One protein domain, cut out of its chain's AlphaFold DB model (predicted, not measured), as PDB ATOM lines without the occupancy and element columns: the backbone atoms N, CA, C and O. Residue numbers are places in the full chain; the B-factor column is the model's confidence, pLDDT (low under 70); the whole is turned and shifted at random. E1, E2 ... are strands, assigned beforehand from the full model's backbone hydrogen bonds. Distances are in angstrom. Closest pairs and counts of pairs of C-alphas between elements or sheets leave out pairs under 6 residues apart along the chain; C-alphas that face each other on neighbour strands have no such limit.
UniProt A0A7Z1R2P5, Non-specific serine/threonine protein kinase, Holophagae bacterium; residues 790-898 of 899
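What this domain is: This is residues 790 to 898 of the 899 residues of the protein "Non-specific serine/threonine protein kinase" of Holophagae bacterium (UniProt A0A7Z1R2P5). Picture a sandwich of two strongly twisted four-stranded sheets, E4 E1 E7 E8 and E3 E2 E5 E6, face to face with their strands running nearly the same line, 19 degrees between the two sets. From one end of this sandwich the long link between E3 and E4 reaches out as a narrow arm, with residues 823 to 824 paired antiparallel to residues 830 to 831. The printed part has 109 residues with no named helix and eight named strands, E1 to E8 in order along the chain, and its class is all strand. The first sheet runs E4, E1, E7, E8 and is mixed, while the second runs E3, E2, E5, E6 and is all antiparallel. The whole is compact, with a radius of gyration of the C-alphas of 15.0 A, and it spans 52 by 23 by 21 A, the arm adding to the longest span.

How they stand to each other: Start with E1, residues 790 to 798, an inner strand of the first sheet. On one side of it find E4, residues 835 to 844, an antiparallel neighbour at 163 degrees, where N 792 and O 841 are 2.8 A apart. On the other side E7, residues 876 to 882, is parallel to E1 at 20 degrees; N 793 and O 877 are 2.8 A apart. Beyond E7 comes E8, residues 891 to 897, and the two form a hairpin, antiparallel at 157 degrees, with N 880 and O 893 at 2.8 A. In the second sheet, E2, residues 802 to 809, and E3, residues 812 to 820, form a hairpin at 167 degrees, with N 805 and O 817 at 3.0 A. E2 is also the antiparallel neighbour of E5, residues 846 to 856, where N 806 and O 853 are 2.8 A apart. E5 forms a hairpin with E6, residues 861 to 871; look there for N 850 and O 867, 2.9 A apart. Between the sheets, 79 pairs of C-alphas lie within 10 A, and the parts that face each other are 9.2 A centre to centre. The closest C-alphas of the edge strands E6 and E8, Gln 865 and Val 892, are 6.3 A apart; those of the edge strands E3 and E4, Ala 815 and Val 841, are 7.1 A apart. E1 and E5 are apart, as are E4 and E8.

Where its parts are: Find C-alpha 790 at (174.282, 243.897, 227.057); from there E1 runs 25.4 A to C-alpha 798. E2 spans 23.7 A and E3 24.5 A, ending at C-alpha 820. After the arm, look for C-alpha 835 at (158.043, 227.085, 239.220), where E4 begins its 29.5 A. E5, 31.0 A, and E6, 26.4 A, have 11 residues each, and E6 bends by 62 degrees at residue 868. E7 covers 19.3 A and E8 18.6 A, ending at C-alpha 897, (165.023, 239.987, 221.967).

The domain as a whole: The two C-alphas farthest apart are those of Leu 827, in the arm, and Gly 846, 52.5 A. The printed part has no cut. Its long link, 14 residues, joins E3 to E4, and its C-alphas lie 15 to 32 A from the mean of all C-alphas; E7 to E8 is a short link, and the other links are tight. The mean pLDDT of the printed part is 78.8, and in this predicted model residues 822 to 835, 859, 887 and 898 are under 70.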
ATOM      1  N   ALA A 790     175.460 244.635 227.503       83.81
ATOM      2  CA  ALA A 790     174.282 243.897 227.057       83.81
ATOM      3  C   ALA A 790     173.540 243.295 228.266       83.81
ATOM      4  O   ALA A 790     174.145 243.027 229.310       83.81
ATOM      5  N   ARG A 791     172.226 243.063 228.146       85.31
ATOM      6  CA  ARG A 791     171.430 242.405 229.197       85.31
ATOM      7  C   ARG A 791     171.136 240.962 228.808       85.31
ATOM      8  O   ARG A 791     170.516 240.698 227.780       85.31
ATOM      9  N   LEU A 792     171.545 240.031 229.662       85.62
ATOM     10  CA  LEU A 792     171.338 238.596 229.506       85.62
ATOM     11  C   LEU A 792     170.286 238.118 230.516       85.62
ATOM     12  O   LEU A 792     170.526 238.061 231.719       85.62
ATOM     13  N   THR A 793     169.098 237.786 230.024       86.81
ATOM     14  CA  THR A 793     167.969 237.294 230.820       86.81
ATOM     15  C   THR A 793     167.971 235.770 230.845       86.81
ATOM     16  O   THR A 793     167.654 235.118 229.856       86.81
ATOM     17  N   ILE A 794     168.286 235.180 231.987       87.50
ATOM     18  CA  ILE A 794     168.102 233.753 232.254       87.50
ATOM     19  C   ILE A 794     166.606 233.510 232.479       87.50
ATOM     20  O   ILE A 794     165.984 234.227 233.266       87.50
ATOM     21  N   SER A 795     166.025 232.521 231.800       83.69
ATOM     22  CA  SER A 795     164.616 232.140 231.918       83.69
ATOM     23  C   SER A 795     164.453 230.618 231.876       83.69
ATOM     24  O   SER A 795     164.872 229.961 230.923       83.69
ATOM     25  N   PHE A 796     163.828 230.050 232.906       82.19
ATOM     26  CA  PHE A 796     163.571 228.613 233.014       82.19
ATOM     27  C   PHE A 796     162.199 228.349 233.635       82.19
ATOM     28  O   PHE A 796     161.860 228.939 234.658       82.19
ATOM     29  N   SER A 797     161.439 227.428 233.046       78.94
ATOM     30  CA  SER A 797     160.203 226.887 233.617       78.94
ATOM     31  C   SER A 797     160.478 225.464 234.091       78.94
ATOM     32  O   SER A 797     160.573 224.547 233.279       78.94
ATOM     33  N   SER A 798     160.653 225.279 235.399       75.19
ATOM     34  CA  SER A 798     161.147 224.028 235.971       75.19
ATOM     35  C   SER A 798     160.026 223.033 236.297       75.19
ATOM     36  O   SER A 798     159.194 223.323 237.164       75.19
ATOM     37  N   PRO A 799     160.037 221.816 235.718       70.81
ATOM     38  CA  PRO A 799     159.272 220.686 236.238       70.81
ATOM     39  C   PRO A 799     159.948 220.001 237.443       70.81
ATOM     40  O   PRO A 799     159.315 219.150 238.068       70.81
ATOM     41  N   ILE A 800     161.216 220.309 237.757       81.00
ATOM     42  CA  ILE A 800     161.954 219.735 238.898       81.00
ATOM     43  C   ILE A 800     161.871 220.643 240.133       81.00
ATOM     44  O   ILE A 800     161.897 221.869 240.025       81.00
ATOM     45  N   SER A 801     161.766 220.023 241.314       78.06
ATOM     46  CA  SER A 801     161.474 220.722 242.572       78.06
ATOM     47  C   SER A 801     162.594 221.648 243.036       78.06
ATOM     48  O   SER A 801     162.304 222.652 243.668       78.06
ATOM     49  N   SER A 802     163.854 221.305 242.774       82.38
ATOM     50  CA  SER A 802     165.017 222.080 243.207       82.38
ATOM     51  C   SER A 802     166.228 221.821 242.310       82.38
ATOM     52  O   SER A 802     166.283 220.803 241.612       82.38
ATOM     53  N   GLY A 803     167.176 222.756 242.322       85.38
ATOM     54  CA  GLY A 803     168.391 222.724 241.512       85.38
ATOM     55  C   GLY A 803     169.066 224.094 241.434       85.38
ATOM     56  O   GLY A 803     168.728 225.004 242.193       85.38
ATOM     57  N   ALA A 804     170.009 224.247 240.508       86.50
ATOM     58  CA  ALA A 804     170.692 225.514 240.253       86.50
ATOM     59  C   ALA A 804     171.022 225.689 238.767       86.50
ATOM     60  O   ALA A 804     171.390 224.734 238.085       86.50
ATOM     61  N   ILE A 805     170.912 226.918 238.262       88.69
ATOM     62  CA  ILE A 805     171.402 227.286 236.929       88.69
ATOM     63  C   ILE A 805     172.739 228.005 237.085       88.69
ATOM     64  O   ILE A 805     172.797 229.056 237.719       88.69
ATOM     65  N   LEU A 806     173.785 227.471 236.462       88.88
ATOM     66  CA  LEU A 806     175.099 228.094 236.377       88.88
ATOM     67  C   LEU A 806     175.285 228.703 234.982       88.88
ATOM     68  O   LEU A 806     175.143 228.009 233.976       88.88
ATOM     69  N   VAL A 807     175.622 229.991 234.920       89.06
ATOM     70  CA  VAL A 807     175.987 230.686 233.679       89.06
ATOM     71  C   VAL A 807     177.390 231.259 233.815       89.06
ATOM     72  O   VAL A 807     177.665 232.072 234.704       89.06
ATOM     73  N   THR A 808     178.265 230.851 232.902       88.06
ATOM     74  CA  THR A 808     179.617 231.387 232.759       88.06
ATOM     75  C   THR A 808     179.753 232.155 231.446       88.06
ATOM     76  O   THR A 808     179.126 231.822 230.439       88.06
ATOM     77  N   VAL A 809     180.568 233.204 231.462       86.50
ATOM     78  CA  VAL A 809     180.961 233.991 230.290       86.50
ATOM     79  C   VAL A 809     182.481 234.023 230.272       86.50
ATOM     80  O   VAL A 809     183.099 234.368 231.276       86.50
ATOM     81  N   ASP A 810     183.077 233.586 229.165       86.25
ATOM     82  CA  ASP A 810     184.533 233.479 228.973       86.25
ATOM     83  C   ASP A 810     185.241 232.687 230.093       86.25
ATOM     84  O   ASP A 810     186.371 232.965 230.486       86.25
ATOM     85  N   GLY A 811     184.542 231.685 230.638       76.12
ATOM     86  CA  GLY A 811     185.008 230.843 231.744       76.12
ATOM     87  C   GLY A 811     184.770 231.412 233.151       76.12
ATOM     88  O   GLY A 811     184.863 230.657 234.115       76.12
ATOM     89  N   ALA A 812     184.399 232.687 233.295       79.69
ATOM     90  CA  ALA A 812     184.053 233.289 234.583       79.69
ATOM     91  C   ALA A 812     182.563 233.097 234.913       79.69
ATOM     92  O   ALA A 812     181.697 233.341 234.073       79.69
ATOM     93  N   THR A 813     182.233 232.691 236.143       84.94
ATOM     94  CA  THR A 813     180.837 232.608 236.607       84.94
ATOM     95  C   THR A 813     180.230 234.001 236.740       84.94
ATOM     96  O   THR A 813     180.649 234.779 237.593       84.94
ATOM     97  N   VAL A 814     179.216 234.299 235.922       84.06
ATOM     98  CA  VAL A 814     178.482 235.580 235.957       84.06
ATOM     99  C   VAL A 814     177.134 235.471 236.665       84.06
ATOM    100  O   VAL A 814     176.606 236.475 237.138       84.06
ATOM    101  N   ALA A 815     176.571 234.264 236.760       82.56
ATOM    102  CA  ALA A 815     175.405 233.997 237.586       82.56
ATOM    103  C   ALA A 815     175.342 232.539 238.037       82.56
ATOM    104  O   ALA A 815     175.500 231.615 237.242       82.56
ATOM    105  N   GLU A 816     175.002 232.361 239.306       86.88
ATOM    106  CA  GLU A 816     174.498 231.115 239.862       86.88
ATOM    107  C   GLU A 816     173.092 231.406 240.398       86.88
ATOM    108  O   GLU A 816     172.893 232.352 241.163       86.88
ATOM    109  N   VAL A 817     172.094 230.660 239.925       86.12
ATOM    110  CA  VAL A 817     170.680 230.902 240.231       86.12
ATOM    111  C   VAL A 817     170.076 229.633 240.843       86.12
ATOM    112  O   VAL A 817     169.559 228.789 240.104       86.12
ATOM    113  N   PRO A 818     170.172 229.458 242.174       84.81
ATOM    114  CA  PRO A 818     169.543 228.345 242.875       84.81
ATOM    115  C   PRO A 818     168.018 228.504 242.912       84.81
ATOM    116  O   PRO A 818     167.495 229.620 242.928       84.81
ATOM    117  N   PHE A 819     167.297 227.385 242.964       84.44
ATOM    118  CA  PHE A 819     165.844 227.359 243.130       84.44
ATOM    119  C   PHE A 819     165.390 226.174 244.002       84.44
ATOM    120  O   PHE A 819     165.897 225.060 243.875       84.44
ATOM    121  N   ASP A 820     164.402 226.409 244.873       81.12
ATOM    122  CA  ASP A 820     163.652 225.384 245.616       81.12
ATOM    123  C   ASP A 820     162.159 225.755 245.583       81.12
ATOM    124  O   ASP A 820     161.740 226.784 246.109       81.12
ATOM    125  N   PHE A 821     161.364 224.914 244.928       79.19
ATOM    126  CA  PHE A 821     159.909 225.007 244.798       79.19
ATOM    127  C   PHE A 821     159.186 224.007 245.724       79.19
ATOM    128  O   PHE A 821     157.974 223.805 245.611       79.19
ATOM    129  N   GLY A 822     159.909 223.328 246.622       69.81
ATOM    130  CA  GLY A 822     159.361 222.340 247.544       69.81
ATOM    131  C   GLY A 822     158.631 222.962 248.737       69.81
ATOM    132  O   GLY A 822     159.222 223.665 249.554       69.81
ATOM    133  N   THR A 823     157.352 222.629 248.921       56.94
ATOM    134  CA  THR A 823     156.570 223.065 250.094       56.94
ATOM    135  C   THR A 823     156.651 222.054 251.241       56.94
ATOM    136  O   THR A 823     156.558 220.841 251.029       56.94
ATOM    137  N   LYS A 824     156.807 222.538 252.483       47.97
ATOM    138  CA  LYS A 824     156.743 221.702 253.696       47.97
ATOM    139  C   LYS A 824     155.291 221.309 253.984       47.97
ATOM    140  O   LYS A 824     154.468 222.172 254.275       47.97
ATOM    141  N   GLY A 825     154.982 220.016 253.929       48.50
ATOM    142  CA  GLY A 825     153.697 219.488 254.378       48.50
ATOM    143  C   GLY A 825     153.605 219.378 255.903       48.50
ATOM    144  O   GLY A 825     154.614 219.295 256.606       48.50
ATOM    145  N   VAL A 826     152.375 219.305 256.416       41.28
ATOM    146  CA  VAL A 826     152.109 218.838 257.787       41.28
ATOM    147  C   VAL A 826     152.632 217.392 257.901       41.28
ATOM    148  O   VAL A 826     152.449 216.611 256.970       41.28
ATOM    149  N   LEU A 827     153.319 217.059 259.004       46.88
ATOM    150  CA  LEU A 827     154.242 215.909 259.175       46.88
ATOM    151  C   LEU A 827     155.629 216.017 258.492       46.88
ATOM    152  O   LEU A 827     156.380 215.047 258.478       46.88
ATOM    153  N   GLY A 828     156.033 217.177 257.966       45.69
ATOM    154  CA  GLY A 828     157.431 217.431 257.571       45.69
ATOM    155  C   GLY A 828     157.885 216.814 256.240       45.69
ATOM    156  O   GLY A 828     159.007 217.065 255.804       45.69
ATOM    157  N   MET A 829     157.019 216.072 255.546       45.50
ATOM    158  CA  MET A 829     157.278 215.615 254.177       45.50
ATOM    159  C   MET A 829     157.247 216.800 253.195       45.50
ATOM    160  O   MET A 829     156.255 217.529 253.115       45.50
ATOM    161  N   ARG A 830     158.329 216.991 252.427       55.97
ATOM    162  CA  ARG A 830     158.397 217.968 251.323       55.97
ATOM    163  C   ARG A 830     157.574 217.470 250.128       55.97
ATOM    164  O   ARG A 830     157.788 216.355 249.659       55.97
ATOM    165  N   ARG A 831     156.659 218.294 249.607       57.62
ATOM    166  CA  ARG A 831     155.940 218.029 248.344       57.62
ATOM    167  C   ARG A 831     156.707 218.622 247.162       57.62
ATOM    168  O   ARG A 831     157.240 219.723 247.276       57.62
ATOM    169  N   SER A 832     156.741 217.923 246.025       61.06
ATOM    170  CA  SER A 832     157.363 218.444 244.800       61.06
ATOM    171  C   SER A 832     156.530 219.574 244.197       61.06
ATOM    172  O   SER A 832     155.362 219.343 243.877       61.06
ATOM    173  N   GLY A 833     157.131 220.745 243.997       59.12
ATOM    174  CA  GLY A 833     156.546 221.853 243.242       59.12
ATOM    175  C   GLY A 833     157.187 222.030 241.864       59.12
ATOM    176  O   GLY A 833     158.192 221.398 241.543       59.12
ATOM    177  N   SER A 834     156.590 222.908 241.067       68.94
ATOM    178  CA  SER A 834     157.113 223.416 239.795       68.94
ATOM    179  C   SER A 834     157.035 224.939 239.814       68.94
ATOM    180  O   SER A 834     156.088 225.484 240.383       68.94
ATOM    181  N   GLY A 835     157.976 225.626 239.173       68.81
ATOM    182  CA  GLY A 835     158.043 227.085 239.220       68.81
ATOM    183  C   GLY A 835     158.926 227.678 238.129       68.81
ATOM    184  O   GLY A 835     159.579 226.953 237.378       68.81
ATOM    185  N   THR A 836     158.925 229.004 238.024       77.88
ATOM    186  CA  THR A 836     159.664 229.744 236.994       77.88
ATOM    187  C   THR A 836     160.788 230.565 237.604       77.88
ATOM    188  O   THR A 836     160.564 231.337 238.531       77.88
ATOM    189  N   VAL A 837     161.988 230.438 237.044       78.44
ATOM    190  CA  VAL A 837     163.165 231.239 237.393       78.44
ATOM    191  C   VAL A 837     163.381 232.276 236.296       78.44
ATOM    192  O   VAL A 837     163.484 231.919 235.119       78.44
ATOM    193  N   LYS A 838     163.487 233.556 236.668       79.62
ATOM    194  CA  LYS A 838     163.925 234.627 235.765       79.62
ATOM    195  C   LYS A 838     164.951 235.514 236.468       79.62
ATOM    196  O   LYS A 838     164.670 236.046 237.536       79.62
ATOM    197  N   ARG A 839     166.134 235.685 235.874       81.12
ATOM    198  CA  ARG A 839     167.224 236.513 236.422       81.12
ATOM    199  C   ARG A 839     167.878 237.305 235.300       81.12
ATOM    200  O   ARG A 839     168.199 236.733 234.267       81.12
ATOM    201  N   VAL A 840     168.081 238.605 235.494       82.69
ATOM    202  CA  VAL A 840     168.814 239.450 234.541       82.69
ATOM    203  C   VAL A 840     170.252 239.606 235.024       82.69
ATOM    204  O   VAL A 840     170.487 239.849 236.206       82.69
ATOM    205  N   VAL A 841     171.196 239.453 234.103       84.12
ATOM    206  CA  VAL A 841     172.638 239.613 234.302       84.12
ATOM    207  C   VAL A 841     173.127 240.654 233.302       84.12
ATOM    208  O   VAL A 841     172.686 240.668 232.151       84.12
ATOM    209  N   VAL A 842     174.020 241.539 233.730       83.12
ATOM    210  CA  VAL A 842     174.649 242.527 232.849       83.12
ATOM    211  C   VAL A 842     176.001 241.971 232.417       83.12
ATOM    212  O   VAL A 842     176.812 241.608 233.263       83.12
ATOM    213  N   VAL A 843     176.222 241.880 231.109       85.31
ATOM    214  CA  VAL A 843     177.462 241.374 230.503       85.31
ATOM    215  C   VAL A 843     178.085 242.516 229.692       85.31
ATOM    216  O   VAL A 843     177.326 243.294 229.105       85.31
ATOM    217  N   PRO A 844     179.421 242.672 229.646       82.25
ATOM    218  CA  PRO A 844     180.057 243.619 228.734       82.25
ATOM    219  C   PRO A 844     179.609 243.416 227.278       82.25
ATOM    220  O   PRO A 844     179.173 242.334 226.884       82.25
ATOM    221  N   ALA A 845     179.692 244.470 226.473       81.00
ATOM    222  CA  ALA A 845     179.528 244.357 225.032       81.00
ATOM    223  C   ALA A 845     180.809 243.779 224.412       81.00
ATOM    224  O   ALA A 845     181.914 244.240 224.701       81.00
ATOM    225  N   GLY A 846     180.667 242.789 223.537       83.19
ATOM    226  CA  GLY A 846     181.815 242.085 222.975       83.19
ATOM    227  C   GLY A 846     181.479 240.703 222.435       83.19
ATOM    228  O   GLY A 846     180.320 240.286 222.395       83.19
ATOM    229  N   ARG A 847     182.512 239.987 221.992       84.88
ATOM    230  CA  ARG A 847     182.411 238.593 221.560       84.88
ATOM    231  C   ARG A 847     182.728 237.689 222.744       84.88
ATOM    232  O   ARG A 847     183.838 237.743 223.257       84.88
ATOM    233  N   HIS A 848     181.757 236.871 223.126       88.31
ATOM    234  CA  HIS A 848     181.762 236.097 224.360       88.31
ATOM    235  C   HIS A 848     181.417 234.626 224.105       88.31
ATOM    236  O   HIS A 848     180.535 234.307 223.298       88.31
ATOM    237  N   THR A 849     182.071 233.737 224.849       89.62
ATOM    238  CA  THR A 849     181.735 232.315 224.952       89.62
ATOM    239  C   THR A 849     180.863 232.120 226.189       89.62
ATOM    240  O   THR A 849     181.344 232.089 227.322       89.62
ATOM    241  N   ILE A 850     179.550 232.016 225.978       89.69
ATOM    242  CA  ILE A 850     178.548 231.910 227.046       89.69
ATOM    243  C   ILE A 850     178.216 230.435 227.257       89.69
ATOM    244  O   ILE A 850     177.668 229.807 226.352       89.69
ATOM    245  N   SER A 851     178.498 229.873 228.433       88.12
ATOM    246  CA  SER A 851     178.089 228.505 228.782       88.12
ATOM    247  C   SER A 851     177.010 228.517 229.854       88.12
ATOM    248  O   SER A 851     177.073 229.282 230.813       88.12
ATOM    249  N   ALA A 852     176.003 227.670 229.679       90.06
ATOM    250  CA  ALA A 852     174.803 227.639 230.498       90.06
ATOM    251  C   ALA A 852     174.484 226.189 230.884       90.06
ATOM    252  O   ALA A 852     174.239 225.355 230.011       90.06
ATOM    253  N   THR A 853     174.493 225.891 232.185       87.94
ATOM    254  CA  THR A 853     174.362 224.536 232.742       87.94
ATOM    255  C   THR A 853     173.250 224.487 233.784       87.94
ATOM    256  O   THR A 853     173.187 225.339 234.669       87.94
ATOM    257  N   LEU A 854     172.386 223.474 233.707       87.75
ATOM    258  CA  LEU A 854     171.371 223.183 234.720       87.75
ATOM    259  C   LEU A 854     171.838 222.024 235.605       87.75
ATOM    260  O   LEU A 854     172.107 220.939 235.098       87.75
ATOM    261  N   HIS A 855     171.857 222.229 236.918       86.06
ATOM    262  CA  HIS A 855     172.050 221.195 237.934       86.06
ATOM    263  C   HIS A 855     170.720 220.886 238.633       86.06
ATOM    264  O   HIS A 855     169.908 221.788 238.852       86.06
ATOM    265  N   ASP A 856     170.492 219.625 238.996       81.81
ATOM    266  CA  ASP A 856     169.376 219.239 239.867       81.81
ATOM    267  C   ASP A 856     169.704 219.403 241.363       81.81
ATOM    268  O   ASP A 856     170.803 219.805 241.746       81.81
ATOM    269  N   GLY A 857     168.727 219.110 242.226       72.50
ATOM    270  CA  GLY A 857     168.869 219.183 243.682       72.50
ATOM    271  C   GLY A 857     169.847 218.178 244.310       72.50
ATOM    272  O   GLY A 857     170.089 218.278 245.511       72.50
ATOM    273  N   GLU A 858     170.406 217.240 243.538       71.69
ATOM    274  CA  GLU A 858     171.502 216.346 243.951       71.69
ATOM    275  C   GLU A 858     172.866 216.826 243.403       71.69
ATOM    276  O   GLU A 858     173.903 216.231 243.689       71.69
ATOM    277  N   GLY A 859     172.881 217.931 242.643       65.44
ATOM    278  CA  GLY A 859     174.065 218.533 242.028       65.44
ATOM    279  C   GLY A 859     174.416 217.974 240.644       65.44
ATOM    280  O   GLY A 859     175.350 218.467 240.002       65.44
ATOM    281  N   ALA A 860     173.677 216.980 240.142       75.06
ATOM    282  CA  ALA A 860     173.963 216.355 238.858       75.06
ATOM    283  C   ALA A 860     173.572 217.276 237.691       75.06
ATOM    284  O   ALA A 860     172.489 217.866 237.674       75.06
ATOM    285  N   SER A 861     174.452 217.393 236.691       79.38
ATOM    286  CA  SER A 861     174.178 218.196 235.494       79.38
ATOM    287  C   SER A 861     173.095 217.536 234.636       79.38
ATOM    288  O   SER A 861     173.249 216.409 234.163       79.38
ATOM    289  N   ARG A 862     171.994 218.259 234.427       77.44
ATOM    290  CA  ARG A 862     170.830 217.869 233.615       77.44
ATOM    291  C   ARG A 862     170.874 218.425 232.196       77.44
ATOM    292  O   ARG A 862     169.945 218.188 231.434       77.44
ATOM    293  N   GLY A 863     171.922 219.154 231.832       78.06
ATOM    294  CA  GLY A 863     172.111 219.721 230.500       78.06
ATOM    295  C   GLY A 863     173.066 220.906 230.555       78.06
ATOM    296  O   GLY A 863     172.995 221.715 231.479       78.06
ATOM    297  N   SER A 864     173.960 220.999 229.576       83.31
ATOM    298  CA  SER A 864     174.898 222.109 229.424       83.31
ATOM    299  C   SER A 864     175.032 222.466 227.951       83.31
ATOM    300  O   SER A 864     175.042 221.572 227.102       83.31
ATOM    301  N   GLN A 865     175.117 223.757 227.646       88.75
ATOM    302  CA  GLN A 865     175.295 224.233 226.281       88.75
ATOM    303  C   GLN A 865     176.120 225.516 226.248       88.75
ATOM    304  O   GLN A 865     175.926 226.417 227.066       88.75
ATOM    305  N   THR A 866     177.019 225.593 225.269       89.06
ATOM    306  CA  THR A 866     177.923 226.724 225.048       89.06
ATOM    307  C   THR A 866     177.571 227.433 223.743       89.06
ATOM    308  O   THR A 866     177.268 226.792 222.735       89.06
ATOM    309  N   PHE A 867     177.606 228.764 223.765       88.44
ATOM    310  CA  PHE A 867     177.274 229.639 222.648       88.44
ATOM    311  C   PHE A 867     178.377 230.680 222.447       88.44
ATOM    312  O   PHE A 867     178.549 231.567 223.281       88.44
ATOM    313  N   ASP A 868     179.055 230.635 221.303       86.69
ATOM    314  CA  ASP A 868     179.944 231.716 220.872       86.69
ATOM    315  C   ASP A 868     179.125 232.790 220.154       86.69
ATOM    316  O   ASP A 868     178.611 232.568 219.046       86.69
ATOM    317  N   ARG A 869     178.948 233.952 220.787       86.75
ATOM    318  CA  ARG A 869     178.136 235.050 220.245       86.75
ATOM    319  C   ARG A 869     178.740 236.415 220.516       86.75
ATOM    320  O   ARG A 869     179.443 236.642 221.490       86.75
ATOM    321  N   GLU A 870     178.429 237.335 219.617       85.88
ATOM    322  CA  GLU A 870     178.702 238.752 219.783       85.88
ATOM    323  C   GLU A 870     177.469 239.420 220.399       85.88
ATOM    324  O   GLU A 870     176.353 239.246 219.901       85.88
ATOM    325  N   LEU A 871     177.674 240.137 221.503       86.44
ATOM    326  CA  LEU A 871     176.664 240.870 222.257       86.44
ATOM    327  C   LEU A 871     176.865 242.379 222.028       86.44
ATOM    328  O   LEU A 871     177.751 242.975 222.644       86.44
ATOM    329  N   PRO A 872     176.075 243.032 221.155       82.31
ATOM    330  CA  PRO A 872     176.144 244.479 220.979       82.31
ATOM    331  C   PRO A 872     175.731 245.245 222.244       82.31
ATOM    332  O   PRO A 872     174.846 244.808 222.985       82.31
ATOM    333  N   ALA A 873     176.301 246.431 222.452       80.44
ATOM    334  CA  ALA A 873     175.878 247.334 223.521       80.44
ATOM    335  C   ALA A 873     174.377 247.671 223.412       80.44
ATOM    336  O   ALA A 873     173.855 247.888 222.318       80.44
ATOM    337  N   GLY A 874     173.678 247.691 224.550       75.19
ATOM    338  CA  GLY A 874     172.240 247.956 224.627       75.19
ATOM    339  C   GLY A 874     171.341 246.835 224.092       75.19
ATOM    340  O   GLY A 874     170.139 247.049 223.968       75.19
ATOM    341  N   SER A 875     171.885 245.657 223.757       80.44
ATOM    342  CA  SER A 875     171.080 244.530 223.274       80.44
ATOM    343  C   SER A 875     170.558 243.633 224.401       80.44
ATOM    344  O   SER A 875     171.272 243.332 225.362       80.44
ATOM    345  N   ASP A 876     169.316 243.172 224.240       84.19
ATOM    346  CA  ASP A 876     168.652 242.239 225.148       84.19
ATOM    347  C   ASP A 876     168.691 240.817 224.579       84.19
ATOM    348  O   ASP A 876     168.289 240.554 223.443       84.19
ATOM    349  N   TRP A 877     169.160 239.875 225.390       85.56
ATOM    350  CA  TRP A 877     169.263 238.458 225.053       85.56
ATOM    351  C   TRP A 877     168.605 237.614 226.137       85.56
ATOM    352  O   TRP A 877     168.622 237.973 227.311       85.56
ATOM    353  N   THR A 878     168.026 236.478 225.760       88.44
ATOM    354  CA  THR A 878     167.389 235.534 226.682       88.44
ATOM    355  C   THR A 878     168.012 234.147 226.542       88.44
ATOM    356  O   THR A 878     167.982 233.566 225.458       88.44
ATOM    357  N   LEU A 879     168.536 233.608 227.645       87.81
ATOM    358  CA  LEU A 879     168.876 232.195 227.810       87.81
ATOM    359  C   LEU A 879     167.631 231.454 228.298       87.81
ATOM    360  O   LEU A 879     167.286 231.527 229.478       87.81
ATOM    361  N   ARG A 880     166.945 230.757 227.390       85.69
ATOM    362  CA  ARG A 880     165.766 229.947 227.699       85.69
ATOM    363  C   ARG A 880     166.156 228.483 227.870       85.69
ATOM    364  O   ARG A 880     166.630 227.866 226.920       85.69
ATOM    365  N   PHE A 881     165.891 227.927 229.043       86.06
ATOM    366  CA  PHE A 881     166.020 226.498 229.317       86.06
ATOM    367  C   PHE A 881     164.673 225.809 229.083       86.06
ATOM    368  O   PHE A 881     163.653 226.251 229.615       86.06
ATOM    369  N   ASP A 882     164.675 224.733 228.302       82.25
ATOM    370  CA  ASP A 882     163.512 223.886 228.043       82.25
ATOM    371  C   ASP A 882     163.786 222.471 228.567       82.25
ATOM    372  O   ASP A 882     164.796 221.853 228.220       82.25
ATOM    373  N   LEU A 883     162.913 221.979 229.447       82.31
ATOM    374  CA  LEU A 883     163.034 220.675 230.097       82.31
ATOM    375  C   LEU A 883     161.666 219.974 230.039       82.31
ATOM    376  O   LEU A 883     160.818 220.220 230.899       82.31
ATOM    377  N   PRO A 884     161.417 219.100 229.046       73.19
ATOM    378  CA  PRO A 884     160.072 218.593 228.764       73.19
ATOM    379  C   PRO A 884     159.546 217.584 229.801       73.19
ATOM    380  O   PRO A 884     158.348 217.311 229.845       73.19
ATOM    381  N   SER A 885     160.410 217.010 230.645       74.25
ATOM    382  CA  SER A 885     160.002 216.150 231.762       74.25
ATOM    383  C   SER A 885     161.064 216.114 232.865       74.25
ATOM    384  O   SER A 885     162.226 216.440 232.632       74.25
ATOM    385  N   LYS A 886     160.692 215.637 234.063       71.56
ATOM    386  CA  LYS A 886     161.604 215.473 235.217       71.56
ATOM    387  C   LYS A 886     162.805 214.540 234.964       71.56
ATOM    388  O   LYS A 886     163.724 214.528 235.773       71.56
ATOM    389  N   GLN A 887     162.777 213.735 233.899       69.31
ATOM    390  CA  GLN A 887     163.824 212.760 233.559       69.31
ATOM    391  C   GLN A 887     164.573 213.103 232.259       69.31
ATOM    392  O   GLN A 887     165.525 212.409 231.916       69.31
ATOM    393  N   ALA A 888     164.154 214.144 231.534       73.88
ATOM    394  CA  ALA A 888     164.789 214.559 230.289       73.88
ATOM    395  C   ALA A 888     166.096 215.340 230.528       73.88
ATOM    396  O   ALA A 888     166.371 215.810 231.634       73.88
ATOM    397  N   THR A 889     166.877 215.512 229.462       79.31
ATOM    398  CA  THR A 889     167.989 216.470 229.409       79.31
ATOM    399  C   THR A 889     167.444 217.844 229.016       79.31
ATOM    400  O   THR A 889     166.630 217.946 228.096       79.31
ATOM    401  N   ALA A 890     167.881 218.904 229.693       80.81
ATOM    402  CA  ALA A 890     167.510 220.273 229.361       80.81
ATOM    403  C   ALA A 890     168.200 220.732 228.068       80.81
ATOM    404  O   ALA A 890     169.407 220.557 227.904       80.81
ATOM    405  N   THR A 891     167.434 221.359 227.174       84.06
ATOM    406  CA  THR A 891     167.952 222.043 225.979       84.06
ATOM    407  C   THR A 891     167.987 223.543 226.247       84.06
ATOM    408  O   THR A 891     167.039 224.087 226.817       84.06
ATOM    409  N   VAL A 892     169.061 224.228 225.849       86.25
ATOM    410  CA  VAL A 892     169.214 225.669 226.086       86.25
ATOM    411  C   VAL A 892     169.123 226.425 224.762       86.25
ATOM    412  O   VAL A 892     169.645 226.004 223.733       86.25
ATOM    413  N   TYR A 893     168.469 227.580 224.779       85.75
ATOM    414  CA  TYR A 893     168.349 228.461 223.624       85.75
ATOM    415  C   TYR A 893     168.818 229.863 223.999       85.75
ATOM    416  O   TYR A 893     168.294 230.452 224.941       85.75
ATOM    417  N   LEU A 894     169.759 230.418 223.236       87.06
ATOM    418  CA  LEU A 894     170.147 231.823 223.328       87.06
ATOM    419  C   LEU A 894     169.435 232.614 222.222       87.06
ATOM    420  O   LEU A 894     169.748 232.462 221.041       87.06
ATOM    421  N   VAL A 895     168.463 233.440 222.607       85.88
ATOM    422  CA  VAL A 895     167.586 234.185 221.690       85.88
ATOM    423  C   VAL A 895     167.785 235.684 221.893       85.88
ATOM    424  O   VAL A 895     167.698 236.169 223.018       85.88
ATOM    425  N   ARG A 896     168.025 236.438 220.815       81.69
ATOM    426  CA  ARG A 896     168.025 237.906 220.865       81.69
ATOM    427  C   ARG A 896     166.585 238.406 220.937       81.69
ATOM    428  O   ARG A 896     165.769 238.030 220.098       81.69
ATOM    429  N   VAL A 897     166.289 239.260 221.908       74.62
ATOM    430  CA  VAL A 897     165.023 239.987 221.967       74.62
ATOM    431  C   VAL A 897     165.182 241.215 221.077       74.62
ATOM    432  O   VAL A 897     165.916 242.146 221.406       74.62
ATOM    433  N   SER A 898     164.557 241.182 219.905       49.16
ATOM    434  CA  SER A 898     164.386 242.377 219.079       49.16
ATOM    435  C   SER A 898     163.250 243.210 219.670       49.16
ATOM    436  O   SER A 898     162.206 242.642 219.996       49.16
TER     437      SER A 898